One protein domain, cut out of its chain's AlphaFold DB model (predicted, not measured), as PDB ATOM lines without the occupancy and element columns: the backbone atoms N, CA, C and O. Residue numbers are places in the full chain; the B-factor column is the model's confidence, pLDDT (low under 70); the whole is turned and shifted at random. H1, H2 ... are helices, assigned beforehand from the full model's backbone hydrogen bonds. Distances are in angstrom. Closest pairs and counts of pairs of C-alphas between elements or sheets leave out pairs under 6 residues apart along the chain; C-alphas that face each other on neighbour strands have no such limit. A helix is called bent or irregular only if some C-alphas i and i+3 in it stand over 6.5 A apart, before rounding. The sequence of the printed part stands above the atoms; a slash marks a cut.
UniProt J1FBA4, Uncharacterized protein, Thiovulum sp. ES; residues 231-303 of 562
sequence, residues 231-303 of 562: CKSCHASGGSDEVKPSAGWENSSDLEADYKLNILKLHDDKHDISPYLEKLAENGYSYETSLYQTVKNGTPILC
ATOM      1  N   CYS A 231       4.413 -40.497 -29.454       92.69
ATOM      2  CA  CYS A 231       3.429 -39.401 -29.482       92.69
ATOM      3  C   CYS A 231       3.723 -38.304 -28.438       92.69
ATOM      4  O   CYS A 231       3.384 -37.132 -28.635       92.69
ATOM      5  N   LYS A 232       4.386 -38.672 -27.333       92.62
ATOM      6  CA  LYS A 232       4.817 -37.753 -26.272       92.62
ATOM      7  C   LYS A 232       5.757 -36.648 -26.760       92.62
ATOM      8  O   LYS A 232       5.789 -35.599 -26.126       92.62
ATOM      9  N   SER A 233       6.472 -36.822 -27.878       91.44
ATOM     10  CA  SER A 233       7.384 -35.795 -28.408       91.44
ATOM     11  C   SER A 233       6.676 -34.473 -28.721       91.44
ATOM     12  O   SER A 233       7.299 -33.414 -28.669       91.44
ATOM     13  N   CYS A 234       5.378 -34.527 -29.040       94.19
ATOM     14  CA  CYS A 234       4.564 -33.354 -29.353       94.19
ATOM     15  C   CYS A 234       3.366 -33.195 -28.410       94.19
ATOM     16  O   CYS A 234       3.018 -32.065 -28.078       94.19
ATOM     17  N   HIS A 235       2.751 -34.298 -27.966       95.69
ATOM     18  CA  HIS A 235       1.521 -34.269 -27.168       95.69
ATOM     19  C   HIS A 235       1.736 -34.225 -25.648       95.69
ATOM     20  O   HIS A 235       0.759 -34.099 -24.908       95.69
ATOM     21  N   ALA A 236       2.972 -34.329 -25.151       96.62
ATOM     22  CA  ALA A 236       3.237 -34.114 -23.730       96.62
ATOM     23  C   ALA A 236       2.951 -32.658 -23.328       96.62
ATOM     24  O   ALA A 236       3.080 -31.727 -24.126       96.62
ATOM     25  N   SER A 237       2.579 -32.452 -22.070       97.19
ATOM     26  CA  SER A 237       2.336 -31.130 -21.505       97.19
ATOM     27  C   SER A 237       3.584 -30.253 -21.617       97.19
ATOM     28  O   SER A 237       4.660 -30.610 -21.143       97.19
ATOM     29  N   GLY A 238       3.437 -29.089 -22.253       94.12
ATOM     30  CA  GLY A 238       4.569 -28.219 -22.596       94.12
ATOM     31  C   GLY A 238       5.235 -28.531 -23.942       94.12
ATOM     32  O   GLY A 238       6.271 -27.940 -24.235       94.12
ATOM     33  N   GLY A 239       4.647 -29.423 -24.748       90.94
ATOM     34  CA  GLY A 239       5.024 -29.670 -26.139       90.94
ATOM     35  C   GLY A 239       4.659 -28.518 -27.086       90.94
ATOM     36  O   GLY A 239       4.511 -27.367 -26.671       90.94
ATOM     37  N   SER A 240       4.514 -28.824 -28.379       87.44
ATOM     38  CA  SER A 240       4.236 -27.808 -29.407       87.44
ATOM     39  C   SER A 240       2.873 -27.138 -29.199       87.44
ATOM     40  O   SER A 240       1.857 -27.813 -29.015       87.44
ATOM     41  N   ASP A 241       2.828 -25.806 -29.303       88.44
ATOM     42  CA  ASP A 241       1.575 -25.042 -29.235       88.44
ATOM     43  C   ASP A 241       0.604 -25.395 -30.381       88.44
ATOM     44  O   ASP A 241      -0.602 -25.208 -30.236       88.44
ATOM     45  N   GLU A 242       1.093 -25.956 -31.495       88.56
ATOM     46  CA  GLU A 242       0.267 -26.375 -32.642       88.56
ATOM     47  C   GLU A 242      -0.654 -27.566 -32.330       88.56
ATOM     48  O   GLU A 242      -1.672 -27.753 -32.998       88.56
ATOM     49  N   VAL A 243      -0.315 -28.363 -31.312       92.19
ATOM     50  CA  VAL A 243      -1.083 -29.547 -30.884       92.19
ATOM     51  C   VAL A 243      -1.646 -29.398 -29.470       92.19
ATOM     52  O   VAL A 243      -2.078 -30.373 -28.854       92.19
ATOM     53  N   LYS A 244      -1.654 -28.171 -28.944       95.88
ATOM     54  CA  LYS A 244      -2.159 -27.868 -27.609       95.88
ATOM     55  C   LYS A 244      -3.690 -27.919 -27.569       95.88
ATOM     56  O   LYS A 244      -4.327 -27.199 -28.340       95.88
ATOM     57  N   PRO A 245      -4.297 -28.682 -26.639       97.25
ATOM     58  CA  PRO A 245      -5.741 -28.651 -26.440       97.25
ATOM     59  C   PRO A 245      -6.243 -27.251 -26.065       97.25
ATOM     60  O   PRO A 245      -5.572 -26.512 -25.339       97.25
ATOM     61  N   SER A 246      -7.456 -26.906 -26.491       96.44
ATOM     62  CA  SER A 246      -8.089 -25.603 -26.265       96.44
ATOM     63  C   SER A 246      -8.261 -25.288 -24.773       96.44
ATOM     64  O   SER A 246      -8.045 -24.156 -24.334       96.44
ATOM     65  N   ALA A 247      -8.557 -26.318 -23.974       94.38
ATOM     66  CA  ALA A 247      -8.658 -26.259 -22.517       94.38
ATOM     67  C   ALA A 247      -7.290 -26.251 -21.798       94.38
ATOM     68  O   ALA A 247      -7.236 -26.162 -20.571       94.38
ATOM     69  N   GLY A 248      -6.186 -26.340 -22.545       96.56
ATOM     70  CA  GLY A 248      -4.825 -26.442 -22.032       96.56
ATOM     71  C   GLY A 248      -4.367 -27.873 -21.722       96.56
ATOM     72  O   GLY A 248      -5.146 -28.830 -21.695       96.56
ATOM     73  N   TRP A 249      -3.062 -27.989 -21.478       97.75
ATOM     74  CA  TRP A 249      -2.363 -29.230 -21.139       97.75
ATOM     75  C   TRP A 249      -2.899 -29.895 -19.856       97.75
ATOM     76  O   TRP A 249      -3.353 -29.205 -18.944       97.75
ATOM     77  N   GLU A 250      -2.842 -31.226 -19.775       97.44
ATOM     78  CA  GLU A 250      -3.225 -32.007 -18.589       97.44
ATOM     79  C   GLU A 250      -2.286 -31.757 -17.400       97.44
ATOM     80  O   GLU A 250      -2.762 -31.578 -16.281       97.44
ATOM     81  N   ASN A 251      -0.977 -31.655 -17.645       96.75
ATOM     82  CA  ASN A 251       0.082 -31.531 -16.635       96.75
ATOM     83  C   ASN A 251       0.028 -32.643 -15.571       96.75
ATOM     84  O   ASN A 251       0.172 -32.385 -14.373       96.75
ATOM     85  N   SER A 252      -0.204 -33.879 -16.009       95.62
ATOM     86  CA  SER A 252      -0.181 -35.057 -15.146       95.62
ATOM     87  C   SER A 252       1.248 -35.370 -14.688       95.62
ATOM     88  O   SER A 252       2.214 -35.197 -15.430       95.62
ATOM     89  N   SER A 253       1.392 -35.852 -13.450       94.81
ATOM     90  CA  SER A 253       2.668 -36.379 -12.942       94.81
ATOM     91  C   SER A 253       3.016 -37.749 -13.526       94.81
ATOM     92  O   SER A 253       4.180 -38.138 -13.518       94.81
ATOM     93  N   ASP A 254       2.006 -38.484 -13.992       95.00
ATOM     94  CA  ASP A 254       2.189 -39.677 -14.809       95.00
ATOM     95  C   ASP A 254       2.396 -39.232 -16.257       95.00
ATOM     96  O   ASP A 254       1.463 -38.731 -16.890       95.00
ATOM     97  N   LEU A 255       3.630 -39.384 -16.741       92.88
ATOM     98  CA  LEU A 255       4.050 -38.926 -18.061       92.88
ATOM     99  C   LEU A 255       3.427 -39.738 -19.197       92.88
ATOM    100  O   LEU A 255       3.279 -39.191 -20.287       92.88
ATOM    101  N   GLU A 256       3.079 -41.009 -18.974       92.38
ATOM    102  CA  GLU A 256       2.449 -41.839 -20.003       92.38
ATOM    103  C   GLU A 256       0.970 -41.462 -20.140       92.38
ATOM    104  O   GLU A 256       0.491 -41.192 -21.244       92.38
ATOM    105  N   ALA A 257       0.275 -41.303 -19.010       95.56
ATOM    106  CA  ALA A 257      -1.097 -40.807 -19.009       95.56
ATOM    107  C   ALA A 257      -1.200 -39.357 -19.518       95.56
ATOM    108  O   ALA A 257      -2.185 -39.006 -20.169       95.56
ATOM    109  N   ASP A 258      -0.198 -38.509 -19.256       97.25
ATOM    110  CA  ASP A 258      -0.204 -37.084 -19.611       97.25
ATOM    111  C   ASP A 258      -0.432 -36.845 -21.109       97.25
ATOM    112  O   ASP A 258      -1.421 -36.217 -21.504       97.25
ATOM    113  N   TYR A 259       0.450 -37.376 -21.960       96.44
ATOM    114  CA  TYR A 259       0.323 -37.163 -23.400       96.44
ATOM    115  C   TYR A 259      -0.905 -37.883 -23.966       96.44
ATOM    116  O   TYR A 259      -1.552 -37.358 -24.874       96.44
ATOM    117  N   LYS A 260      -1.265 -39.053 -23.415       97.56
ATOM    118  CA  LYS A 260      -2.453 -39.800 -23.844       97.56
ATOM    119  C   LYS A 260      -3.733 -38.997 -23.575       97.56
ATOM    120  O   LYS A 260      -4.578 -38.865 -24.459       97.56
ATOM    121  N   LEU A 261      -3.853 -38.377 -22.400       98.25
ATOM    122  CA  LEU A 261      -4.981 -37.507 -22.051       98.25
ATOM    123  C   LEU A 261      -5.007 -36.232 -22.901       98.25
ATOM    124  O   LEU A 261      -6.080 -35.821 -23.342       98.25
ATOM    125  N   ASN A 262      -3.850 -35.629 -23.188       98.38
ATOM    126  CA  ASN A 262      -3.767 -34.479 -24.090       98.38
ATOM    127  C   ASN A 262      -4.252 -34.815 -25.509       98.38
ATOM    128  O   ASN A 262      -4.952 -34.002 -26.114       98.38
ATOM    129  N   ILE A 263      -3.946 -36.012 -26.022       97.81
ATOM    130  CA  ILE A 263      -4.475 -36.497 -27.307       97.81
ATOM    131  C   ILE A 263      -6.003 -36.581 -27.265       97.81
ATOM    132  O   ILE A 263      -6.654 -36.097 -28.189       97.81
ATOM    133  N   LEU A 264      -6.591 -37.133 -26.198       98.50
ATOM    134  CA  LEU A 264      -8.052 -37.224 -26.074       98.50
ATOM    135  C   LEU A 264      -8.718 -35.846 -25.972       98.50
ATOM    136  O   LEU A 264      -9.741 -35.622 -26.613       98.50
ATOM    137  N   LYS A 265      -8.119 -34.895 -25.241       98.25
ATOM    138  CA  LYS A 265      -8.613 -33.507 -25.183       98.25
ATOM    139  C   LYS A 265      -8.595 -32.856 -26.567       98.25
ATOM    140  O   LYS A 265      -9.582 -32.252 -26.970       98.25
ATOM    141  N   LEU A 266      -7.498 -33.018 -27.312       97.38
ATOM    142  CA  LEU A 266      -7.390 -32.490 -28.674       97.38
ATOM    143  C   LEU A 266      -8.361 -33.180 -29.643       97.38
ATOM    144  O   LEU A 266      -8.883 -32.539 -30.554       97.38
ATOM    145  N   HIS A 267      -8.607 -34.478 -29.462       97.75
ATOM    146  CA  HIS A 267      -9.621 -35.197 -30.221       97.75
ATOM    147  C   HIS A 267     -11.011 -34.601 -29.966       97.75
ATOM    148  O   HIS A 267     -11.710 -34.276 -30.924       97.75
ATOM    149  N   ASP A 268     -11.386 -34.403 -28.702       98.19
ATOM    150  CA  ASP A 268     -12.680 -33.825 -28.314       98.19
ATOM    151  C   ASP A 268     -12.852 -32.371 -28.804       98.19
ATOM    152  O   ASP A 268     -13.955 -31.972 -29.172       98.19
ATOM    153  N   ASP A 269     -11.769 -31.586 -28.891       97.06
ATOM    154  CA  ASP A 269     -11.799 -30.236 -29.480       97.06
ATOM    155  C   ASP A 269     -12.155 -30.246 -30.976       97.06
ATOM    156  O   ASP A 269     -12.754 -29.299 -31.498       97.06
ATOM    157  N   LYS A 270     -11.737 -31.296 -31.691       95.19
ATOM    158  CA  LYS A 270     -11.869 -31.405 -33.151       95.19
ATOM    159  C   LYS A 270     -13.087 -32.216 -33.587       95.19
ATOM    160  O   LYS A 270     -13.555 -32.041 -34.718       95.19
ATOM    161  N   HIS A 271     -13.584 -33.111 -32.738       95.94
ATOM    162  CA  HIS A 271     -14.561 -34.124 -33.118       95.94
ATOM    163  C   HIS A 271     -15.634 -34.318 -32.044       95.94
ATOM    164  O   HIS A 271     -15.339 -34.618 -30.893       95.94
ATOM    165  N   ASP A 272     -16.900 -34.226 -32.459       95.69
ATOM    166  CA  ASP A 272     -18.050 -34.561 -31.618       95.69
ATOM    167  C   ASP A 272     -18.418 -36.043 -31.785       95.69
ATOM    168  O   ASP A 272     -18.789 -36.489 -32.876       95.69
ATOM    169  N   ILE A 273     -18.325 -36.803 -30.691       96.56
ATOM    170  CA  ILE A 273     -18.668 -38.229 -30.661       96.56
ATOM    171  C   ILE A 273     -20.132 -38.492 -30.290       96.56
ATOM    172  O   ILE A 273     -20.592 -39.627 -30.427       96.56
ATOM    173  N   SER A 274     -20.885 -37.468 -29.868       96.38
ATOM    174  CA  SER A 274     -22.283 -37.591 -29.429       96.38
ATOM    175  C   SER A 274     -23.179 -38.356 -30.418       96.38
ATOM    176  O   SER A 274     -23.973 -39.188 -29.970       96.38
ATOM    177  N   PRO A 275     -23.044 -38.182 -31.753       96.62
ATOM    178  CA  PRO A 275     -23.833 -38.936 -32.731       96.62
ATOM    179  C   PRO A 275     -23.577 -40.454 -32.756       96.62
ATOM    180  O   PRO A 275     -24.344 -41.186 -33.378       96.62
ATOM    181  N   TYR A 276     -22.499 -40.932 -32.129       96.69
ATOM    182  CA  TYR A 276     -22.076 -42.335 -32.156       96.69
ATOM    183  C   TYR A 276     -22.277 -43.066 -30.823       96.69
ATOM    184  O   TYR A 276     -22.063 -44.274 -30.778       96.69
ATOM    185  N   LEU A 277     -22.719 -42.384 -29.759       97.25
ATOM    186  CA  LEU A 277     -22.851 -42.976 -28.418       97.25
ATOM    187  C   LEU A 277     -23.818 -44.163 -28.368       97.25
ATOM    188  O   LEU A 277     -23.523 -45.161 -27.719       97.25
ATOM    189  N   GLU A 278     -24.942 -44.093 -29.088       97.25
ATOM    190  CA  GLU A 278     -25.893 -45.211 -29.169       97.25
ATOM    191  C   GLU A 278     -25.235 -46.448 -29.799       97.25
ATOM    192  O   GLU A 278     -25.289 -47.533 -29.229       97.25
ATOM    193  N   LYS A 279     -24.508 -46.270 -30.909       96.50
ATOM    194  CA  LYS A 279     -23.780 -47.358 -31.586       96.50
ATOM    195  C   LYS A 279     -22.621 -47.903 -30.754       96.50
ATOM    196  O   LYS A 279     -22.328 -49.094 -30.804       96.50
ATOM    197  N   LEU A 280     -21.939 -47.037 -30.007       97.00
ATOM    198  CA  LEU A 280     -20.907 -47.446 -29.058       97.00
ATOM    199  C   LEU A 280     -21.505 -48.341 -27.973       97.00
ATOM    200  O   LEU A 280     -20.988 -49.434 -27.752       97.00
ATOM    201  N   ALA A 281     -22.632 -47.934 -27.385       97.19
ATOM    202  CA  ALA A 281     -23.339 -48.719 -26.379       97.19
ATOM    203  C   ALA A 281     -23.851 -50.059 -26.936       97.19
ATOM    204  O   ALA A 281     -23.703 -51.087 -26.276       97.19
ATOM    205  N   GLU A 282     -24.381 -50.079 -28.165       96.12
ATOM    206  CA  GLU A 282     -24.761 -51.314 -28.876       96.12
ATOM    207  C   GLU A 282     -23.575 -52.277 -29.052       96.12
ATOM    208  O   GLU A 282     -23.748 -53.493 -28.973       96.12
ATOM    209  N   ASN A 283     -22.368 -51.736 -29.227       94.38
ATOM    210  CA  ASN A 283     -21.120 -52.492 -29.326       94.38
ATOM    211  C   ASN A 283     -20.435 -52.745 -27.969       94.38
ATOM    212  O   ASN A 283     -19.300 -53.218 -27.944       94.38
ATOM    213  N   GLY A 284     -21.109 -52.461 -26.851       95.25
ATOM    214  CA  GLY A 284     -20.618 -52.743 -25.499       95.25
ATOM    215  C   GLY A 284     -19.698 -51.677 -24.896       95.25
ATOM    216  O   GLY A 284     -19.132 -51.913 -23.832       95.25
ATOM    217  N   TYR A 285     -19.563 -50.510 -25.529       97.19
ATOM    218  CA  TYR A 285     -18.755 -49.394 -25.034       97.19
ATOM    219  C   TYR A 285     -19.623 -48.359 -24.313       97.19
ATOM    220  O   TYR A 285     -20.534 -47.773 -24.898       97.19
ATOM    221  N   SER A 286     -19.318 -48.096 -23.042       94.56
ATOM    222  CA  SER A 286     -20.006 -47.084 -22.234       94.56
ATOM    223  C   SER A 286     -19.201 -45.786 -22.204       94.56
ATOM    224  O   SER A 286     -18.507 -45.511 -21.228       94.56
ATOM    225  N   TYR A 287     -19.261 -45.012 -23.288       97.50
ATOM    226  CA  TYR A 287     -18.566 -43.724 -23.386       97.50
ATOM    227  C   TYR A 287     -19.487 -42.550 -23.031       97.50
ATOM    228  O   TYR A 287     -20.695 -42.588 -23.265       97.50
ATOM    229  N   GLU A 288     -18.892 -41.495 -22.484       96.44
ATOM    230  CA  GLU A 288     -19.518 -40.187 -22.272       96.44
ATOM    231  C   GLU A 288     -19.506 -39.370 -23.576       96.44
ATOM    232  O   GLU A 288     -18.916 -39.772 -24.573       96.44
ATOM    233  N   THR A 289     -20.077 -38.162 -23.575       94.88
ATOM    234  CA  THR A 289     -20.024 -37.241 -24.734       94.88
ATOM    235  C   THR A 289     -18.616 -36.731 -25.073       94.88
ATOM    236  O   THR A 289     -18.445 -36.041 -26.071       94.88
ATOM    237  N   SER A 290     -17.621 -37.028 -24.235       97.31
ATOM    238  CA  SER A 290     -16.206 -36.681 -24.404       97.31
ATOM    239  C   SER A 290     -15.351 -37.905 -24.088       97.31
ATOM    240  O   SER A 290     -15.568 -38.575 -23.071       97.31
ATOM    241  N   LEU A 291     -14.353 -38.185 -24.931       98.38
ATOM    242  CA  LEU A 291     -13.399 -39.264 -24.684       98.38
ATOM    243  C   LEU A 291     -12.555 -38.978 -23.441       98.38
ATOM    244  O   LEU A 291     -12.352 -39.869 -22.619       98.38
ATOM    245  N   TYR A 292     -12.125 -37.728 -23.252       98.38
ATOM    246  CA  TYR A 292     -11.403 -37.323 -22.049       98.38
ATOM    247  C   TYR A 292     -12.220 -37.604 -20.782       98.38
ATOM    248  O   TYR A 292     -11.730 -38.266 -19.866       98.38
ATOM    249  N   GLN A 293     -13.483 -37.163 -20.729       97.75
ATOM    250  CA  GLN A 293     -14.317 -37.364 -19.541       97.75
ATOM    251  C   GLN A 293     -14.619 -38.846 -19.284       97.75
ATOM    252  O   GLN A 293     -14.679 -39.261 -18.127       97.75
ATOM    253  N   THR A 294     -14.743 -39.646 -20.346       98.44
ATOM    254  CA  THR A 294     -14.885 -41.107 -20.256       98.44
ATOM    255  C   THR A 294     -13.712 -41.729 -19.487       98.44
ATOM    256  O   THR A 294     -13.929 -42.461 -18.519       98.44
ATOM    257  N   VAL A 295     -12.475 -41.345 -19.824       98.25
ATOM    258  CA  VAL A 295     -11.273 -41.804 -19.104       98.25
ATOM    259  C   VAL A 295     -11.218 -41.266 -17.682       98.25
ATOM    260  O   VAL A 295     -10.923 -42.020 -16.758       98.25
ATOM    261  N   LYS A 296     -11.547 -39.987 -17.451       97.31
ATOM    262  CA  LYS A 296     -11.579 -39.431 -16.081       97.31
ATOM    263  C   LYS A 296     -12.613 -40.125 -15.185       97.31
ATOM    264  O   LYS A 296     -12.439 -40.120 -13.968       97.31
ATOM    265  N   ASN A 297     -13.637 -40.745 -15.774       96.94
ATOM    266  CA  ASN A 297     -14.625 -41.577 -15.084       96.94
ATOM    267  C   ASN A 297     -14.200 -43.058 -14.960       96.94
ATOM    268  O   ASN A 297     -14.969 -43.870 -14.449       96.94
ATOM    269  N   GLY A 298     -12.982 -43.414 -15.382       96.12
ATOM    270  CA  GLY A 298     -12.382 -44.739 -15.202       96.12
ATOM    271  C   GLY A 298     -12.607 -45.721 -16.353       96.12
ATOM    272  O   GLY A 298     -12.368 -46.911 -16.168       96.12
ATOM    273  N   THR A 299     -13.077 -45.263 -17.519       97.88
ATOM    274  CA  THR A 299     -13.269 -46.120 -18.701       97.88
ATOM    275  C   THR A 299     -12.229 -45.787 -19.777       97.88
ATOM    276  O   THR A 299     -12.259 -44.674 -20.301       97.88
ATOM    277  N   PRO A 300     -11.317 -46.710 -20.134       98.25
ATOM    278  CA  PRO A 300     -10.329 -46.473 -21.184       98.25
ATOM    279  C   PRO A 300     -10.975 -46.470 -22.576       98.25
ATOM    280  O   PRO A 300     -12.031 -47.069 -22.796       98.25
ATOM    281  N   ILE A 301     -10.311 -45.834 -23.542       98.62
ATOM    282  CA  ILE A 301     -10.796 -45.726 -24.923       98.62
ATOM    283  C   ILE A 301     -10.088 -46.724 -25.838       98.62
ATOM    284  O   ILE A 301      -8.885 -46.630 -26.051       98.62
ATOM    285  N   LEU A 302     -10.824 -47.623 -26.492       98.38
ATOM    286  CA  LEU A 302     -10.300 -48.318 -27.671       98.38
ATOM    287  C   LEU A 302     -10.498 -47.432 -28.909       98.38
ATOM    288  O   LEU A 302     -11.632 -47.193 -29.324       98.38
ATOM    289  N   CYS A 303      -9.415 -46.992 -29.554       98.25
ATOM    290  CA  CYS A 303      -9.486 -46.127 -30.741       98.25
ATOM    291  C   CYS A 303     -10.260 -46.796 -31.893       98.25
ATOM    292  O   CYS A 303     -11.028 -46.158 -32.619       98.25
TER     293      CYS A 303
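What this domain is: This is residues 231 to 303 of the 562 residues of an uncharacterized protein of Thiovulum sp. ES (UniProt J1FBA4). One long helix, H2, slants through the domain, with the short helix H1 and a long loop packed along its first part and the short helix H4 packed on its other side. Beyond H2 the chain turns into H3, which stands off at the far end, and residues 279 to 284 stick out there. The printed part has 73 residues with four named helices, in the order H1, H2, H3, H4, and no named strand; the class is all helix, though under half of the residues, 35 of 73, are in named elements. The whole is compact, with a radius of gyration of the C-alphas of 12.7 A, yet elongated in outline, spanning 37 by 22 by 18 A.

How they stand to each other: H2, residues 255 to 270, touches H4, residues 291 to 296, with its residues 261 to 268 alone; the closest C-alphas, those of Leu 264 and Tyr 292, are 5.2 A apart. H2 and H4 run opposite ways at a steep tilt of 39 degrees. With residues 256 to 263 alone H2 touches H1, residues 232 to 235; the closest C-alphas, those of His 235 and Tyr 259, are 4.9 A apart. H3, residues 274 to 282, is apart from H1, H2 and H4, and H1 is apart from H4. Every O i to N i+4 pair is within hydrogen-bond range in H4, against 10 of 12 in H2 and 3 of 5 in H3, while H1 is too short for such a pair.

Where its parts are: H2 is 23.2 A long, from C-alpha 255 at (4.050, -38.926, -18.061) to C-alpha 270 at (-11.869, -31.405, -33.151). It is neither bent nor irregular, but only just: C-alphas 256 and 259 are 6.2 A apart. H3 is 14.0 A long and irregular, with C-alphas 275 and 278 7.5 A apart. H4 measures 8.8 A and ends with C-alpha 296 at (-11.579, -39.431, -16.081); H1 measures 4.9 A.

The domain as a whole: The two C-alphas farthest apart, those of Gly 238 and Glu 282, are 37.9 A apart. The link from H1 to H2, residues 236 to 254, is long; that from H2 to H3 is tight and that from H3 to H4 short. The printed part has no cut, and no printed residue is under 70 in pLDDT.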